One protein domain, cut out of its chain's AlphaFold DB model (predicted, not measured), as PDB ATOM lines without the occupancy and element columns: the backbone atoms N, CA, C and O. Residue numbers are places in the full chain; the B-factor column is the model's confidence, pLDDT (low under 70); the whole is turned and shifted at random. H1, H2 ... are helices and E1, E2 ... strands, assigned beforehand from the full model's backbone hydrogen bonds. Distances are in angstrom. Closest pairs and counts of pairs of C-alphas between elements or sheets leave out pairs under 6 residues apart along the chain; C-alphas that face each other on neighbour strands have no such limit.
ATOM      1  N   THR A 203     142.037 189.921 123.445       57.16
ATOM      2  CA  THR A 203     141.834 190.237 122.027       57.16
ATOM      3  C   THR A 203     140.465 189.724 121.574       57.16
ATOM      4  O   THR A 203     140.141 188.560 121.791       57.16
ATOM      5  N   THR A 204     139.669 190.582 120.929       42.72
ATOM      6  CA  THR A 204     138.213 190.442 120.695       42.72
ATOM      7  C   THR A 204     137.751 189.241 119.852       42.72
ATOM      8  O   THR A 204     136.552 189.104 119.615       42.72
ATOM      9  N   SER A 205     138.655 188.370 119.398       55.22
ATOM     10  CA  SER A 205     138.363 187.216 118.536       55.22
ATOM     11  C   SER A 205     138.797 185.857 119.098       55.22
ATOM     12  O   SER A 205     138.550 184.846 118.447       55.22
ATOM     13  N   ASN A 206     139.442 185.796 120.269       62.22
ATOM     14  CA  ASN A 206     140.090 184.566 120.731       62.22
ATOM     15  C   ASN A 206     139.297 183.845 121.831       62.22
ATOM     16  O   ASN A 206     138.866 184.440 122.818       62.22
ATOM     17  N   LEU A 207     139.130 182.531 121.655       78.38
ATOM     18  CA  LEU A 207     138.576 181.632 122.666       78.38
ATOM     19  C   LEU A 207     139.560 181.498 123.851       78.38
ATOM     20  O   LEU A 207     140.773 181.516 123.630       78.38
ATOM     21  N   PRO A 208     139.074 181.305 125.095       86.81
ATOM     22  CA  PRO A 208     139.913 180.886 126.218       86.81
ATOM     23  C   PRO A 208     140.819 179.708 125.849       86.81
ATOM     24  O   PRO A 208     140.319 178.763 125.243       86.81
ATOM     25  N   PRO A 209     142.108 179.679 126.239       89.50
ATOM     26  CA  PRO A 209     143.004 178.580 125.869       89.50
ATOM     27  C   PRO A 209     142.524 177.184 126.239       89.50
ATOM     28  O   PRO A 209     142.644 176.263 125.438       89.50
ATOM     29  N   LEU A 210     141.915 177.017 127.413       92.38
ATOM     30  CA  LEU A 210     141.334 175.729 127.794       92.38
ATOM     31  C   LEU A 210     140.135 175.354 126.908       92.38
ATOM     32  O   LEU A 210     139.938 174.175 126.628       92.38
ATOM     33  N   LEU A 211     139.373 176.341 126.426       91.06
ATOM     34  CA  LEU A 211     138.286 176.133 125.469       91.06
ATOM     35  C   LEU A 211     138.813 175.807 124.068       91.06
ATOM     36  O   LEU A 211     138.327 174.861 123.462       91.06
ATOM     37  N   ALA A 212     139.834 176.512 123.578       89.50
ATOM     38  CA  ALA A 212     140.495 176.168 122.318       89.50
ATOM     39  C   ALA A 212     141.042 174.729 122.356       89.50
ATOM     40  O   ALA A 212     140.721 173.920 121.493       89.50
ATOM     41  N   LEU A 213     141.745 174.366 123.435       92.94
ATOM     42  CA  LEU A 213     142.266 173.013 123.634       92.94
ATOM     43  C   LEU A 213     141.161 171.943 123.660       92.94
ATOM     44  O   LEU A 213     141.383 170.835 123.180       92.94
ATOM     45  N   SER A 214     139.969 172.260 124.182       92.31
ATOM     46  CA  SER A 214     138.834 171.323 124.188       92.31
ATOM     47  C   SER A 214     138.302 170.986 122.789       92.31
ATOM     48  O   SER A 214     137.665 169.950 122.616       92.31
ATOM     49  N   PHE A 215     138.592 171.824 121.787       90.81
ATOM     50  CA  PHE A 215     138.260 171.573 120.383       90.81
ATOM     51  C   PHE A 215     139.370 170.849 119.609       90.81
ATOM     52  O   PHE A 215     139.158 170.495 118.448       90.81
ATOM     53  N   SER A 216     140.533 170.612 120.224       91.19
ATOM     54  CA  SER A 216     141.625 169.877 119.587       91.19
ATOM     55  C   SER A 216     141.176 168.468 119.192       91.19
ATOM     56  O   SER A 216     140.517 167.771 119.962       91.19
ATOM     57  N   SER A 217     141.579 168.019 118.002       91.88
ATOM     58  CA  SER A 217     141.303 166.655 117.519       91.88
ATOM     59  C   SER A 217     142.252 165.588 118.087       91.88
ATOM     60  O   SER A 217     142.123 164.404 117.775       91.88
ATOM     61  N   GLU A 218     143.217 165.994 118.914       95.25
ATOM     62  CA  GLU A 218     144.220 165.107 119.495       95.25
ATOM     63  C   GLU A 218     143.664 164.229 120.629       95.25
ATOM     64  O   GLU A 218     142.603 164.473 121.199       95.25
ATOM     65  N   SER A 219     144.414 163.183 120.989       95.81
ATOM     66  CA  SER A 219     144.011 162.245 122.048       95.81
ATOM     67  C   SER A 219     143.770 162.934 123.402       95.81
ATOM     68  O   SER A 219     144.517 163.838 123.790       95.81
ATOM     69  N   ALA A 220     142.821 162.408 124.186       94.62
ATOM     70  CA  ALA A 220     142.524 162.882 125.542       94.62
ATOM     71  C   ALA A 220     143.766 162.924 126.457       94.62
ATOM     72  O   ALA A 220     143.887 163.806 127.303       94.62
ATOM     73  N   THR A 221     144.727 162.012 126.268       95.62
ATOM     74  CA  THR A 221     145.998 162.004 127.012       95.62
ATOM     75  C   THR A 221     146.839 163.248 126.721       95.62
ATOM     76  O   THR A 221     147.320 163.889 127.654       95.62
ATOM     77  N   LYS A 222     146.985 163.632 125.443       95.69
ATOM     78  CA  LYS A 222     147.701 164.860 125.048       95.69
ATOM     79  C   LYS A 222     146.956 166.113 125.494       95.69
ATOM     80  O   LYS A 222     147.570 167.015 126.058       95.69
ATOM     81  N   GLN A 223     145.635 166.146 125.310       95.38
ATOM     82  CA  GLN A 223     144.799 167.244 125.800       95.38
ATOM     83  C   GLN A 223     144.961 167.422 127.313       95.38
ATOM     84  O   GLN A 223     145.184 168.533 127.780       95.38
ATOM     85  N   ARG A 224     144.937 166.332 128.092       95.81
ATOM     86  CA  ARG A 224     145.131 166.374 129.549       95.81
ATOM     87  C   ARG A 224     146.510 166.907 129.930       95.81
ATOM     88  O   ARG A 224     146.620 167.668 130.891       95.81
ATOM     89  N   LEU A 225     147.546 166.538 129.181       96.31
ATOM     90  CA  LEU A 225     148.910 167.008 129.406       96.31
ATOM     91  C   LEU A 225     149.043 168.517 129.149       96.31
ATOM     92  O   LEU A 225     149.519 169.243 130.022       96.31
ATOM     93  N   CYS A 226     148.538 169.010 128.015       96.69
ATOM     94  CA  CYS A 226     148.499 170.442 127.704       96.69
ATOM     95  C   CYS A 226     147.607 171.223 128.680       96.69
ATOM     96  O   CYS A 226     147.987 172.301 129.134       96.69
ATOM     97  N   ALA A 227     146.463 170.660 129.077       96.75
ATOM     98  CA  ALA A 227     145.595 171.252 130.087       96.75
ATOM     99  C   ALA A 227     146.317 171.362 131.434       96.75
ATOM    100  O   ALA A 227     146.204 172.389 132.088       96.75
ATOM    101  N   SER A 228     147.101 170.352 131.831       96.88
ATOM    102  CA  SER A 228     147.900 170.403 133.068       96.88
ATOM    103  C   SER A 228     148.884 171.572 133.035       96.88
ATOM    104  O   SER A 228     148.936 172.347 133.983       96.88
ATOM    105  N   LEU A 229     149.600 171.750 131.916       96.56
ATOM    106  CA  LEU A 229     150.538 172.862 131.727       96.56
ATOM    107  C   LEU A 229     149.841 174.231 131.808       96.56
ATOM    108  O   LEU A 229     150.350 175.147 132.452       96.56
ATOM    109  N   LEU A 230     148.668 174.376 131.185       96.50
ATOM    110  CA  LEU A 230     147.878 175.608 131.245       96.50
ATOM    111  C   LEU A 230     147.354 175.895 132.659       96.50
ATOM    112  O   LEU A 230     147.406 177.039 133.106       96.50
ATOM    113  N   LEU A 231     146.861 174.876 133.369       96.38
ATOM    114  CA  LEU A 231     146.361 175.006 134.742       96.38
ATOM    115  C   LEU A 231     147.495 175.338 135.727       96.38
ATOM    116  O   LEU A 231     147.295 176.170 136.608       96.38
ATOM    117  N   GLU A 232     148.690 174.767 135.544       95.50
ATOM    118  CA  GLU A 232     149.916 175.137 136.278       95.50
ATOM    119  C   GLU A 232     150.295 176.608 136.080       95.50
ATOM    120  O   GLU A 232     150.770 177.261 137.007       95.50
ATOM    121  N   ALA A 233     150.071 177.135 134.873       94.94
ATOM    122  CA  ALA A 233     150.332 178.527 134.522       94.94
ATOM    123  C   ALA A 233     149.159 179.480 134.835       94.94
ATOM    124  O   ALA A 233     149.223 180.661 134.500       94.94
ATOM    125  N   GLY A 234     148.093 178.987 135.473       95.00
ATOM    126  CA  GLY A 234     146.989 179.814 135.961       95.00
ATOM    127  C   GLY A 234     145.798 179.975 135.022       95.00
ATOM    128  O   GLY A 234     144.922 180.779 135.307       95.00
ATOM    129  N   ALA A 235     145.677 179.189 133.948       94.75
ATOM    130  CA  ALA A 235     144.491 179.237 133.085       94.75
ATOM    131  C   ALA A 235     143.182 178.851 133.810       94.75
ATOM    132  O   ALA A 235     142.094 179.159 133.325       94.75
ATOM    133  N   GLY A 236     143.282 178.163 134.954       94.94
ATOM    134  CA  GLY A 236     142.150 177.732 135.773       94.94
ATOM    135  C   GLY A 236     141.917 178.556 137.040       94.94
ATOM    136  O   GLY A 236     141.120 178.132 137.873       94.94
ATOM    137  N   VAL A 237     142.553 179.727 137.210       95.00
ATOM    138  CA  VAL A 237     142.288 180.590 138.387       95.00
ATOM    139  C   VAL A 237     140.838 181.089 138.444       95.00
ATOM    140  O   VAL A 237     140.372 181.475 139.509       95.00
ATOM    141  N   ASN A 238     140.106 181.032 137.326       93.50
ATOM    142  CA  ASN A 238     138.659 181.204 137.284       93.50
ATOM    143  C   ASN A 238     137.993 179.964 136.672       93.50
ATOM    144  O   ASN A 238     138.073 179.719 135.465       93.50
ATOM    145  N   ILE A 239     137.278 179.202 137.499       94.69
ATOM    146  CA  ILE A 239     136.655 177.933 137.108       94.69
ATOM    147  C   ILE A 239     135.623 178.086 135.989       94.69
ATOM    148  O   ILE A 239     135.407 177.161 135.206       94.69
ATOM    149  N   SER A 240     134.995 179.261 135.867       92.12
ATOM    150  CA  SER A 240     133.992 179.504 134.828       92.12
ATOM    151  C   SER A 240     134.579 179.462 133.412       92.12
ATOM    152  O   SER A 240     133.823 179.321 132.451       92.12
ATOM    153  N   TRP A 241     135.909 179.552 133.283       90.38
ATOM    154  CA  TRP A 241     136.634 179.524 132.009       90.38
ATOM    155  C   TRP A 241     137.252 178.154 131.715       90.38
ATOM    156  O   TRP A 241     137.826 177.963 130.644       90.38
ATOM    157  N   VAL A 242     137.111 177.195 132.633       94.81
ATOM    158  CA  VAL A 242     137.487 175.797 132.420       94.81
ATOM    159  C   VAL A 242     136.281 175.070 131.804       94.81
ATOM    160  O   VAL A 242     135.246 174.949 132.471       94.81
ATOM    161  N   PRO A 243     136.359 174.604 130.543       95.69
ATOM    162  CA  PRO A 243     135.275 173.858 129.902       95.69
ATOM    163  C   PRO A 243     134.982 172.540 130.620       95.69
ATOM    164  O   PRO A 243     135.865 171.956 131.254       95.69
ATOM    165  N   ASP A 244     133.752 172.042 130.493       96.31
ATOM    166  CA  ASP A 244     133.339 170.790 131.140       96.31
ATOM    167  C   ASP A 244     134.108 169.583 130.576       96.31
ATOM    168  O   ASP A 244     134.414 168.647 131.313       96.31
ATOM    169  N   GLU A 245     134.502 169.642 129.305       95.94
ATOM    170  CA  GLU A 245     135.358 168.665 128.635       95.94
ATOM    171  C   GLU A 245     136.724 168.561 129.321       95.94
ATOM    172  O   GLU A 245     137.214 167.461 129.568       95.94
ATOM    173  N   ILE A 246     137.314 169.700 129.703       97.06
ATOM    174  CA  ILE A 246     138.582 169.726 130.439       97.06
ATOM    175  C   ILE A 246     138.385 169.227 131.871       97.06
ATOM    176  O   ILE A 246     139.215 168.458 132.348       97.06
ATOM    177  N   LEU A 247     137.292 169.593 132.553       96.50
ATOM    178  CA  LEU A 247     136.982 169.064 133.890       96.50
ATOM    179  C   LEU A 247     136.861 167.530 133.876       96.50
ATOM    180  O   LEU A 247     137.413 166.858 134.753       96.50
ATOM    181  N   ALA A 248     136.225 166.973 132.842       95.50
ATOM    182  CA  ALA A 248     136.063 165.533 132.674       95.50
ATOM    183  C   ALA A 248     137.409 164.793 132.554       95.50
ATOM    184  O   ALA A 248     137.534 163.686 133.081       95.50
ATOM    185  N   LEU A 249     138.449 165.411 131.969       94.69
ATOM    186  CA  LEU A 249     139.805 164.832 131.907       94.69
ATOM    187  C   LEU A 249     140.424 164.591 133.296       94.69
ATOM    188  O   LEU A 249     141.326 163.759 133.436       94.69
ATOM    189  N   TYR A 250     139.940 165.296 134.322       95.06
ATOM    190  CA  TYR A 250     140.358 165.148 135.720       95.06
ATOM    191  C   TYR A 250     139.337 164.382 136.572       95.06
ATOM    192  O   TYR A 250     139.501 164.304 137.787       95.06
ATOM    193  N   GLY A 251     138.289 163.809 135.965       95.12
ATOM    194  CA  GLY A 251     137.202 163.156 136.701       95.12
ATOM    195  C   GLY A 251     136.373 164.136 137.537       95.12
ATOM    196  O   GLY A 251     135.742 163.739 138.515       95.12
ATOM    197  N   LEU A 252     136.397 165.421 137.180       95.38
ATOM    198  CA  LEU A 252     135.627 166.467 137.834       95.38
ATOM    199  C   LEU A 252     134.398 166.800 136.988       95.38
ATOM    200  O   LEU A 252     134.414 166.729 135.762       95.38
ATOM    201  N   SER A 253     133.328 167.212 137.653       95.19
ATOM    202  CA  SER A 253     132.170 167.822 137.011       95.19
ATOM    203  C   SER A 253     131.896 169.159 137.677       95.19
ATOM    204  O   SER A 253     132.155 169.337 138.866       95.19
ATOM    205  N   ARG A 254     131.293 170.098 136.947       94.25
ATOM    206  CA  ARG A 254     130.862 171.375 137.539       94.25
ATOM    207  C   ARG A 254     129.754 171.209 138.592       94.25
ATOM    208  O   ARG A 254     129.434 172.154 139.297       94.25
ATOM    209  N   SER A 255     129.147 170.020 138.682       93.31
ATOM    210  CA  SER A 255     128.214 169.643 139.751       93.31
ATOM    211  C   SER A 255     128.904 169.082 140.997       93.31
ATOM    212  O   SER A 255     128.215 168.817 141.978       93.31
ATOM    213  N   ASN A 256     130.224 168.867 140.969       92.81
ATOM    214  CA  ASN A 256     130.972 168.413 142.133       92.81
ATOM    215  C   ASN A 256     130.945 169.522 143.202       92.81
ATOM    216  O   ASN A 256     131.498 170.594 142.959       92.81
ATOM    217  N   PRO A 257     130.340 169.284 144.382       88.75
ATOM    218  CA  PRO A 257     130.202 170.304 145.421       88.75
ATOM    219  C   PRO A 257     131.546 170.733 146.021       88.75
ATOM    220  O   PRO A 257     131.605 171.742 146.711       88.75
ATOM    221  N   SER A 258     132.614 169.969 145.774       89.00
ATOM    222  CA  SER A 258     133.956 170.283 146.261       89.00
ATOM    223  C   SER A 258     134.726 171.235 145.347       89.00
ATOM    224  O   SER A 258     135.758 171.730 145.777       89.00
ATOM    225  N   LEU A 259     134.284 171.443 144.100       93.12
ATOM    226  CA  LEU A 259     134.950 172.320 143.137       93.12
ATOM    227  C   LEU A 259     134.578 173.779 143.442       93.12
ATOM    228  O   LEU A 259     133.442 174.185 143.202       93.12
ATOM    229  N   GLU A 260     135.522 174.552 143.982       89.56
ATOM    230  CA  GLU A 260     135.308 175.963 144.316       89.56
ATOM    231  C   GLU A 260     135.507 176.877 143.085       89.56
ATOM    232  O   GLU A 260     135.191 176.520 141.950       89.56
ATOM    233  N   THR A 261     135.996 178.103 143.296       91.62
ATOM    234  CA  THR A 261     136.106 179.155 142.277       91.62
ATOM    235  C   THR A 261     137.260 178.962 141.293       91.62
ATOM    236  O   THR A 261     137.315 179.680 140.293       91.62
ATOM    237  N   PHE A 262     138.148 177.986 141.514       95.56
ATOM    238  CA  PHE A 262     139.340 177.750 140.697       95.56
ATOM    239  C   PHE A 262     139.688 176.259 140.547       95.56
ATOM    240  O   PHE A 262     139.200 175.395 141.273       95.56
ATOM    241  N   LEU A 263     140.579 175.970 139.599       96.50
ATOM    242  CA  LEU A 263     141.275 174.697 139.432       96.50
ATOM    243  C   LEU A 263     142.739 174.989 139.083       96.50
ATOM    244  O   LEU A 263     143.037 175.506 138.010       96.50
ATOM    245  N   ILE A 264     143.657 174.650 139.981       95.69
ATOM    246  CA  ILE A 264     145.103 174.842 139.806       95.69
ATOM    247  C   ILE A 264     145.779 173.473 139.839       95.69
ATOM    248  O   ILE A 264     145.340 172.567 140.545       95.69
ATOM    249  N   VAL A 265     146.851 173.301 139.071       96.25
ATOM    250  CA  VAL A 265     147.694 172.102 139.132       96.25
ATOM    251  C   VAL A 265     149.060 172.497 139.692       96.25
ATOM    252  O   VAL A 265     149.638 173.496 139.273       96.25
ATOM    253  N   GLY A 266     149.551 171.732 140.665       94.06
ATOM    254  CA  GLY A 266     150.897 171.854 141.228       94.06
ATOM    255  C   GLY A 266     151.613 170.506 141.235       94.06
ATOM    256  O   GLY A 266     151.001 169.465 140.983       94.06
ATOM    257  N   GLU A 267     152.910 170.507 141.529       94.31
ATOM    258  CA  GLU A 267     153.694 169.279 141.689       94.31
ATOM    259  C   GLU A 267     153.970 169.024 143.168       94.31
ATOM    260  O   GLU A 267     154.504 169.892 143.849       94.31
ATOM    261  N   GLN A 268     153.635 167.831 143.652       95.75
ATOM    262  CA  GLN A 268     153.876 167.402 145.025       95.75
ATOM    263  C   GLN A 268     154.924 166.287 145.051       95.75
ATOM    264  O   GLN A 268     154.831 165.322 144.286       95.75
ATOM    265  N   GLN A 269     155.896 166.382 145.950       94.31
ATOM    266  CA  GLN A 269     156.866 165.323 146.182       94.31
ATOM    267  C   GLN A 269     156.213 164.180 146.973       94.31
ATOM    268  O   GLN A 269     155.831 164.343 148.128       94.31
ATOM    269  N   ALA A 270     156.086 163.011 146.345       89.00
ATOM    270  CA  ALA A 270     155.609 161.780 146.965       89.00
ATOM    271  C   ALA A 270     156.600 160.653 146.653       89.00
ATOM    272  O   ALA A 270     156.910 160.394 145.485       89.00
ATOM    273  N   ASP A 271     157.115 159.997 147.693       89.94
ATOM    274  CA  ASP A 271     158.072 158.886 147.575       89.94
ATOM    275  C   ASP A 271     159.379 159.285 146.856       89.94
ATOM    276  O   ASP A 271     159.951 158.521 146.085       89.94
ATOM    277  N   GLY A 272     159.825 160.536 147.036       90.00
ATOM    278  CA  GLY A 272     161.004 161.085 146.355       90.00
ATOM    279  C   GLY A 272     160.779 161.486 144.889       90.00
ATOM    280  O   GLY A 272     161.674 162.065 144.279       90.00
ATOM    281  N   THR A 273     159.584 161.254 144.335       91.88
ATOM    282  CA  THR A 273     159.217 161.627 142.958       91.88
ATOM    283  C   THR A 273     158.216 162.781 142.935       91.88
ATOM    284  O   THR A 273     157.303 162.840 143.758       91.88
ATOM    285  N   TRP A 274     158.365 163.710 141.990       90.81
ATOM    286  CA  TRP A 274     157.408 164.802 141.792       90.81
ATOM    287  C   TRP A 274     156.194 164.289 141.012       90.81
ATOM    288  O   TRP A 274     156.336 163.777 139.900       90.81
ATOM    289  N   LYS A 275     154.997 164.401 141.596       94.00
ATOM    290  CA  LYS A 275     153.726 163.986 140.986       94.00
ATOM    291  C   LYS A 275     152.791 165.186 140.861       94.00
ATOM    292  O   LYS A 275     152.585 165.920 141.823       94.00
ATOM    293  N   LYS A 276     152.180 165.360 139.687       93.56
ATOM    294  CA  LYS A 276     151.185 166.417 139.450       93.56
ATOM    295  C   LYS A 276     149.898 166.135 140.225       93.56
ATOM    296  O   LYS A 276     149.375 165.019 140.192       93.56
ATOM    297  N   ARG A 277     149.377 167.152 140.907       95.88
ATOM    298  CA  ARG A 277     148.156 167.110 141.719       95.88
ATOM    299  C   ARG A 277     147.296 168.335 141.416       95.88
ATOM    300  O   ARG A 277     147.800 169.451 141.334       95.88
ATOM    301  N   SER A 278     145.995 168.119 141.252       95.50
ATOM    302  CA  SER A 278     145.004 169.185 141.088       95.50
ATOM    303  C   SER A 278     144.498 169.664 142.447       95.50
ATOM    304  O   SER A 278     144.111 168.833 143.269       95.50
ATOM    305  N   ILE A 279     144.435 170.979 142.638       95.88
ATOM    306  CA  ILE A 279     143.886 171.657 143.811       95.88
ATOM    307  C   ILE A 279     142.725 172.539 143.356       95.88
ATOM    308  O   ILE A 279     142.840 173.282 142.382       95.88
ATOM    309  N   TYR A 280     141.606 172.454 144.062       95.38
ATOM    310  CA  TYR A 280     140.383 173.192 143.733       95.38
ATOM    311  C   TYR A 280     139.619 173.663 144.981       95.38
ATOM    312  O   TYR A 280     138.452 174.037 144.880       95.38
ATOM    313  N   LYS A 281     140.273 173.626 146.151       95.06
ATOM    314  CA  LYS A 281     139.787 174.204 147.408       95.06
ATOM    315  C   LYS A 281     140.790 175.208 147.945       95.06
ATOM    316  O   LYS A 281     141.987 174.907 147.975       95.06
ATOM    317  N   MET A 282     140.319 176.356 148.420       94.88
ATOM    318  CA  MET A 282     141.183 177.436 148.901       94.88
ATOM    319  C   MET A 282     142.058 176.994 150.079       94.88
ATOM    320  O   MET A 282     143.270 177.166 150.031       94.88
ATOM    321  N   ALA A 283     141.479 176.318 151.076       95.06
ATOM    322  CA  ALA A 283     142.227 175.836 152.242       95.06
ATOM    323  C   ALA A 283     143.333 174.820 151.878       95.06
ATOM    324  O   ALA A 283     144.389 174.779 152.508       95.06
ATOM    325  N   GLU A 284     143.106 173.991 150.850       95.81
ATOM    326  CA  GLU A 284     144.125 173.063 150.342       95.81
ATOM    327  C   GLU A 284     145.241 173.819 149.608       95.81
ATOM    328  O   GLU A 284     146.411 173.477 149.775       95.81
ATOM    329  N   LEU A 285     144.898 174.861 148.841       95.94
ATOM    330  CA  LEU A 285     145.867 175.710 148.149       95.94
ATOM    331  C   LEU A 285     146.734 176.495 149.136       95.94
ATOM    332  O   LEU A 285     147.951 176.476 149.002       95.94
ATOM    333  N   GLU A 286     146.133 177.134 150.139       95.25
ATOM    334  CA  GLU A 286     146.844 177.845 151.210       95.25
ATOM    335  C   GLU A 286     147.856 176.930 151.902       95.25
ATOM    336  O   GLU A 286     149.037 177.262 152.007       95.25
ATOM    337  N   LYS A 287     147.418 175.728 152.296       95.75
ATOM    338  CA  LYS A 287     148.296 174.728 152.906       95.75
ATOM    339  C   LYS A 287     149.423 174.303 151.963       95.75
ATOM    340  O   LYS A 287     150.563 174.190 152.403       95.75
ATOM    341  N   ALA A 288     149.112 174.058 150.690       95.75
ATOM    342  CA  ALA A 288     150.093 173.625 149.702       95.75
ATOM    343  C   ALA A 288     151.128 174.717 149.392       95.75
ATOM    344  O   ALA A 288     152.303 174.410 149.237       95.75
ATOM    345  N   LEU A 289     150.727 175.990 149.346       94.44
ATOM    346  CA  LEU A 289     151.635 177.123 149.136       94.44
ATOM    347  C   LEU A 289     152.641 177.302 150.285       94.44
ATOM    348  O   LEU A 289     153.721 177.847 150.064       94.44
ATOM    349  N   CYS A 290     152.303 176.838 151.490       93.12
ATOM    350  CA  CYS A 290     153.187 176.853 152.656       93.12
ATOM    351  C   CYS A 290     154.018 175.567 152.834       93.12
ATOM    352  O   CYS A 290     154.869 175.522 153.722       93.12
ATOM    353  N   ASP A 291     153.782 174.520 152.039       93.50
ATOM    354  CA  ASP A 291     154.454 173.223 152.174       93.50
ATOM    355  C   ASP A 291     155.643 173.115 151.195       93.50
ATOM    356  O   ASP A 291     155.445 173.165 149.979       93.50
ATOM    357  N   PRO A 292     156.888 172.919 151.679       92.44
ATOM    358  CA  PRO A 292     158.072 172.827 150.821       92.44
ATOM    359  C   PRO A 292     158.069 171.611 149.879       92.44
ATOM    360  O   PRO A 292     158.853 171.570 148.928       92.44
ATOM    361  N   HIS A 293     157.200 170.621 150.110       94.88
ATOM    362  CA  HIS A 293     157.022 169.478 149.211       94.88
ATOM    363  C   HIS A 293     156.150 169.804 147.996       94.88
ATOM    364  O   HIS A 293     155.889 168.908 147.194       94.88
ATOM    365  N   TRP A 294     155.695 171.049 147.844       95.56
ATOM    366  CA  TRP A 294     154.966 171.513 146.674       95.56
ATOM    367  C   TRP A 294     155.783 172.476 145.816       95.56
ATOM    368  O   TRP A 294     156.585 173.273 146.301       95.56
ATOM    369  N   ARG A 295     155.549 172.424 144.504       93.44
ATOM    370  CA  ARG A 295     156.092 173.360 143.518       93.44
ATOM    371  C   ARG A 295     154.970 173.943 142.676       93.44
ATOM    372  O   ARG A 295     154.152 173.216 142.110       93.44
ATOM    373  N   PHE A 296     154.984 175.266 142.561       93.12
ATOM    374  CA  PHE A 296     154.043 176.046 141.764       93.12
ATOM    375  C   PHE A 296     154.782 177.091 140.934       93.12
ATOM    376  O   PHE A 296     155.821 177.612 141.342       93.12
ATOM    377  N   LYS A 297     154.191 177.485 139.804       92.88
ATOM    378  CA  LYS A 297     154.650 178.633 139.012       92.88
ATOM    379  C   LYS A 297     154.035 179.930 139.547       92.88
ATOM    380  O   LYS A 297     153.221 180.565 138.883       92.88
ATOM    381  N   ILE A 298     154.418 180.319 140.769       91.94
ATOM    382  CA  ILE A 298     153.797 181.425 141.530       91.94
ATOM    383  C   ILE A 298     153.711 182.729 140.727       91.94
ATOM    384  O   ILE A 298     152.671 183.380 140.740       91.94
ATOM    385  N   ALA A 299     154.761 183.092 139.982       90.25
ATOM    386  CA  ALA A 299     154.756 184.302 139.158       90.25
ATOM    387  C   ALA A 299     153.636 184.290 138.098       90.25
ATOM    388  O   ALA A 299     152.934 185.289 137.935       90.25
ATOM    389  N   GLN A 300     153.418 183.151 137.430       91.06
ATOM    390  CA  GLN A 300     152.356 182.998 136.432       91.06
ATOM    391  C   GLN A 300     150.972 182.975 137.078       91.06
ATOM    392  O   GLN A 300     150.064 183.630 136.578       91.06
ATOM    393  N   LEU A 301     150.819 182.295 138.219       93.69
ATOM    394  CA  LEU A 301     149.561 182.276 138.971       93.69
ATOM    395  C   LEU A 301     149.168 183.677 139.463       93.69
ATOM    396  O   LEU A 301     148.016 184.078 139.305       93.69
ATOM    397  N   LYS A 302     150.128 184.449 139.991       92.56
ATOM    398  CA  LYS A 302     149.933 185.845 140.411       92.56
ATOM    399  C   LYS A 302     149.525 186.717 139.226       92.56
ATOM    400  O   LYS A 302     148.549 187.457 139.324       92.56
ATOM    401  N   GLN A 303     150.222 186.595 138.093       91.00
ATOM    402  CA  GLN A 303     149.875 187.322 136.872       91.00
ATOM    403  C   GLN A 303     148.468 186.961 136.371       91.00
ATOM    404  O   GLN A 303     147.678 187.860 136.095       91.00
ATOM    405  N   ALA A 304     148.132 185.672 136.303       91.75
ATOM    406  CA  ALA A 304     146.821 185.199 135.872       91.75
ATOM    407  C   ALA A 304     145.698 185.691 136.800       91.75
ATOM    408  O   ALA A 304     144.671 186.164 136.319       91.75
ATOM    409  N   ALA A 305     145.897 185.643 138.122       93.31
ATOM    410  CA  ALA A 305     144.918 186.129 139.094       93.31
ATOM    411  C   ALA A 305     144.633 187.630 138.929       93.31
ATOM    412  O   ALA A 305     143.475 188.041 138.999       93.31
ATOM    413  N   VAL A 306     145.668 188.437 138.656       90.38
ATOM    414  CA  VAL A 306     145.528 189.871 138.354       90.38
ATOM    415  C   VAL A 306     144.819 190.090 137.016       90.38
ATOM    416  O   VAL A 306     143.867 190.864 136.957       90.38
ATOM    417  N   GLU A 307     145.238 189.397 135.953       88.50
ATOM    418  CA  GLU A 307     144.642 189.524 134.612       88.50
ATOM    419  C   GLU A 307     143.158 189.113 134.589       88.50
ATOM    420  O   GLU A 307     142.364 189.730 133.879       88.50
ATOM    421  N   MET A 308     142.764 188.114 135.386       88.81
ATOM    422  CA  MET A 308     141.372 187.653 135.511       88.81
ATOM    423  C   MET A 308     140.579 188.353 136.620       88.81
ATOM    424  O   MET A 308     139.384 188.089 136.753       88.81
ATOM    425  N   ASN A 309     141.223 189.224 137.403       91.75
ATOM    426  CA  ASN A 309     140.639 189.920 138.546       91.75
ATOM    427  C   ASN A 309     139.936 188.969 139.539       91.75
ATOM    428  O   ASN A 309     138.738 189.105 139.779       91.75
ATOM    429  N   VAL A 310     140.674 187.996 140.091       93.44
ATOM    430  CA  VAL A 310     140.180 187.053 141.119       93.44
ATOM    431  C   VAL A 310     140.676 187.504 142.502       93.44
ATOM    432  O   VAL A 310     141.808 187.173 142.870       93.44
ATOM    433  N   PRO A 311     139.896 188.301 143.264       92.50
ATOM    434  CA  PRO A 311     140.401 189.039 144.424       92.50
ATOM    435  C   PRO A 311     140.945 188.145 145.537       92.50
ATOM    436  O   PRO A 311     141.939 188.496 146.168       92.50
ATOM    437  N   GLU A 312     140.333 186.981 145.757       94.00
ATOM    438  CA  GLU A 312     140.738 186.045 146.805       94.00
ATOM    439  C   GLU A 312     142.151 185.506 146.539       94.00
ATOM    440  O   GLU A 312     143.000 185.515 147.428       94.00
ATOM    441  N   LEU A 313     142.437 185.127 145.288       93.31
ATOM    442  CA  LEU A 313     143.764 184.661 144.880       93.31
ATOM    443  C   LEU A 313     144.780 185.804 144.817       93.31
ATOM    444  O   LEU A 313     145.938 185.600 145.170       93.31
ATOM    445  N   ILE A 314     144.369 187.015 144.419       94.31
ATOM    446  CA  ILE A 314     145.240 188.201 144.472       94.31
ATOM    447  C   ILE A 314     145.681 188.466 145.917       94.31
ATOM    448  O   ILE A 314     146.870 188.661 146.161       94.31
ATOM    449  N   SER A 315     144.743 188.434 146.870       94.56
ATOM    450  CA  SER A 315     145.033 188.614 148.294       94.56
ATOM    451  C   SER A 315     145.959 187.518 148.812       94.56
ATOM    452  O   SER A 315     146.964 187.821 149.449       94.56
ATOM    453  N   LEU A 316     145.673 186.253 148.494       94.50
ATOM    454  CA  LEU A 316     146.507 185.123 148.898       94.50
ATOM    455  C   LEU A 316     147.938 185.254 148.356       94.50
ATOM    456  O   LEU A 316     148.898 185.224 149.124       94.50
ATOM    457  N   PHE A 317     148.102 185.487 147.051       93.94
ATOM    458  CA  PHE A 317     149.424 185.636 146.435       93.94
ATOM    459  C   PHE A 317     150.168 186.906 146.869       93.94
ATOM    460  O   PHE A 317     151.388 186.959 146.729       93.94
ATOM    461  N   ALA A 318     149.474 187.917 147.399       90.94
ATOM    462  CA  ALA A 318     150.099 189.096 147.996       90.94
ATOM    463  C   ALA A 318     150.708 188.820 149.383       90.94
ATOM    464  O   ALA A 318     151.615 189.540 149.790       90.94
ATOM    465  N   THR A 319     150.237 187.789 150.098       92.06
ATOM    466  CA  THR A 319     150.799 187.389 151.406       92.06
ATOM    467  C   THR A 319     152.054 186.525 151.295       92.06
ATOM    468  O   THR A 319     152.794 186.395 152.268       92.06
ATOM    469  N   LEU A 320     152.312 185.941 150.120       88.00
ATOM    470  CA  LEU A 320     153.520 185.159 149.892       88.00
ATOM    471  C   LEU A 320     154.736 186.098 149.831       88.00
ATOM    472  O   LEU A 320     154.667 187.119 149.139       88.00
ATOM    473  N   PRO A 321     155.853 185.774 150.512       79.12
ATOM    474  CA  PRO A 321     157.080 186.552 150.393       79.12
ATOM    475  C   PRO A 321     157.477 186.640 148.918       79.12
ATOM    476  O   PRO A 321     157.388 185.644 148.197       79.12
ATOM    477  N   ASP A 322     157.881 187.830 148.460       64.56
ATOM    478  CA  ASP A 322     158.287 188.046 147.068       64.56
ATOM    479  C   ASP A 322     159.472 187.118 146.757       64.56
ATOM    480  O   ASP A 322     160.627 187.391 147.089       64.56
TER     481      ASP A 322
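Overview. This is residues 203 to 322 of the 920 residues of an uncharacterized protein of Candidatus Berkiella aquae (UniProt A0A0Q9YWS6). What is the overall shape? A two-stranded hairpin, E1 and E2, has its root between two groups of helices: the helical hairpin H1 and H2 with H3 across it, and the helical hairpin H5 and H6 with H4 near H6. A long loop, residues 250 to 263, leads from H3 to E1. What are the parts? The printed part has 120 residues, with named elements in the order H1 H2 H3 E1 E2 H4 H5 H6, a sheet of order E1 - E2, antiparallel, and the class mixed, helices and strands. How large is it? It is compact, with a radius of gyration of the C-alphas of 14.2 A, and rounded, with spans of 40 by 37 by 27 A.

Arrangement. How do the strands pair? E1, residues 264 to 270, and E2, residues 273 to 279, form an antiparallel hairpin, with 147 degrees between their directions. N 264 and O 279, 2.9 A apart, and N 275 and O 268, 2.8 A apart, are within hydrogen-bond range. Residues 267 to 268 of E1 also pair, antiparallel, with residues 294 to 295. Which helices come nearest to E1? The closest C-alphas of E1 and H2, residues 220 to 232, are those of Val 265 and Glu 232, 4.7 A apart. E1 and H4, residues 282 to 289, are near each other, with 7 pairs of C-alphas within 10 A. What stands beside H2? H1, residues 209 to 214, touches H2 in a helical hairpin, opposite ways at a shallow tilt of 15 degrees; the closest C-alphas are those of Leu 210 and Ala 227, 6.6 A. H3, residues 244 to 249, touches H2, about perpendicular at 76 degrees, with C-alphas 224 and 249 closest at 6.0 A. How do the last helices sit? H5, residues 298 to 307, and H6, residues 311 to 319, touch as a helical hairpin, opposite ways at an only just steep tilt of 35.0 degrees, the closest C-alphas being those of Ala 305 and Ile 314, 5.8 A. H4 and H6 are close but not clearly touching, C-alphas 286 and 316 being closest at 7.6 A, while H4 and H5 are apart. In H1, H2, H3, H4, H5 and H6 every O i to N i+4 pair is within hydrogen-bond range.

Along the chain. Where does the first helix begin and the last end? C-alpha 209 of H1 is at (143.004, 178.580, 125.869), and C-alpha 319 of H6 is at (150.799, 187.389, 151.406). How long are the longer elements? From first to last C-alpha E1 measures 18.2 A, E2 18.3 A, H2 17.9 A and H5 14.0 A.

Size, cuts and confidence. Which C-alphas are farthest apart? Those of Thr 204 and Asp 271, 46.0 A. Is there a cut, and which links are long? The printed part has no cut; the links H2 to H3 and H3 to E1 are long. Where is confidence low? The mean pLDDT of the printed part is 91.8, with residues 203 to 206 and residue 322 under 70.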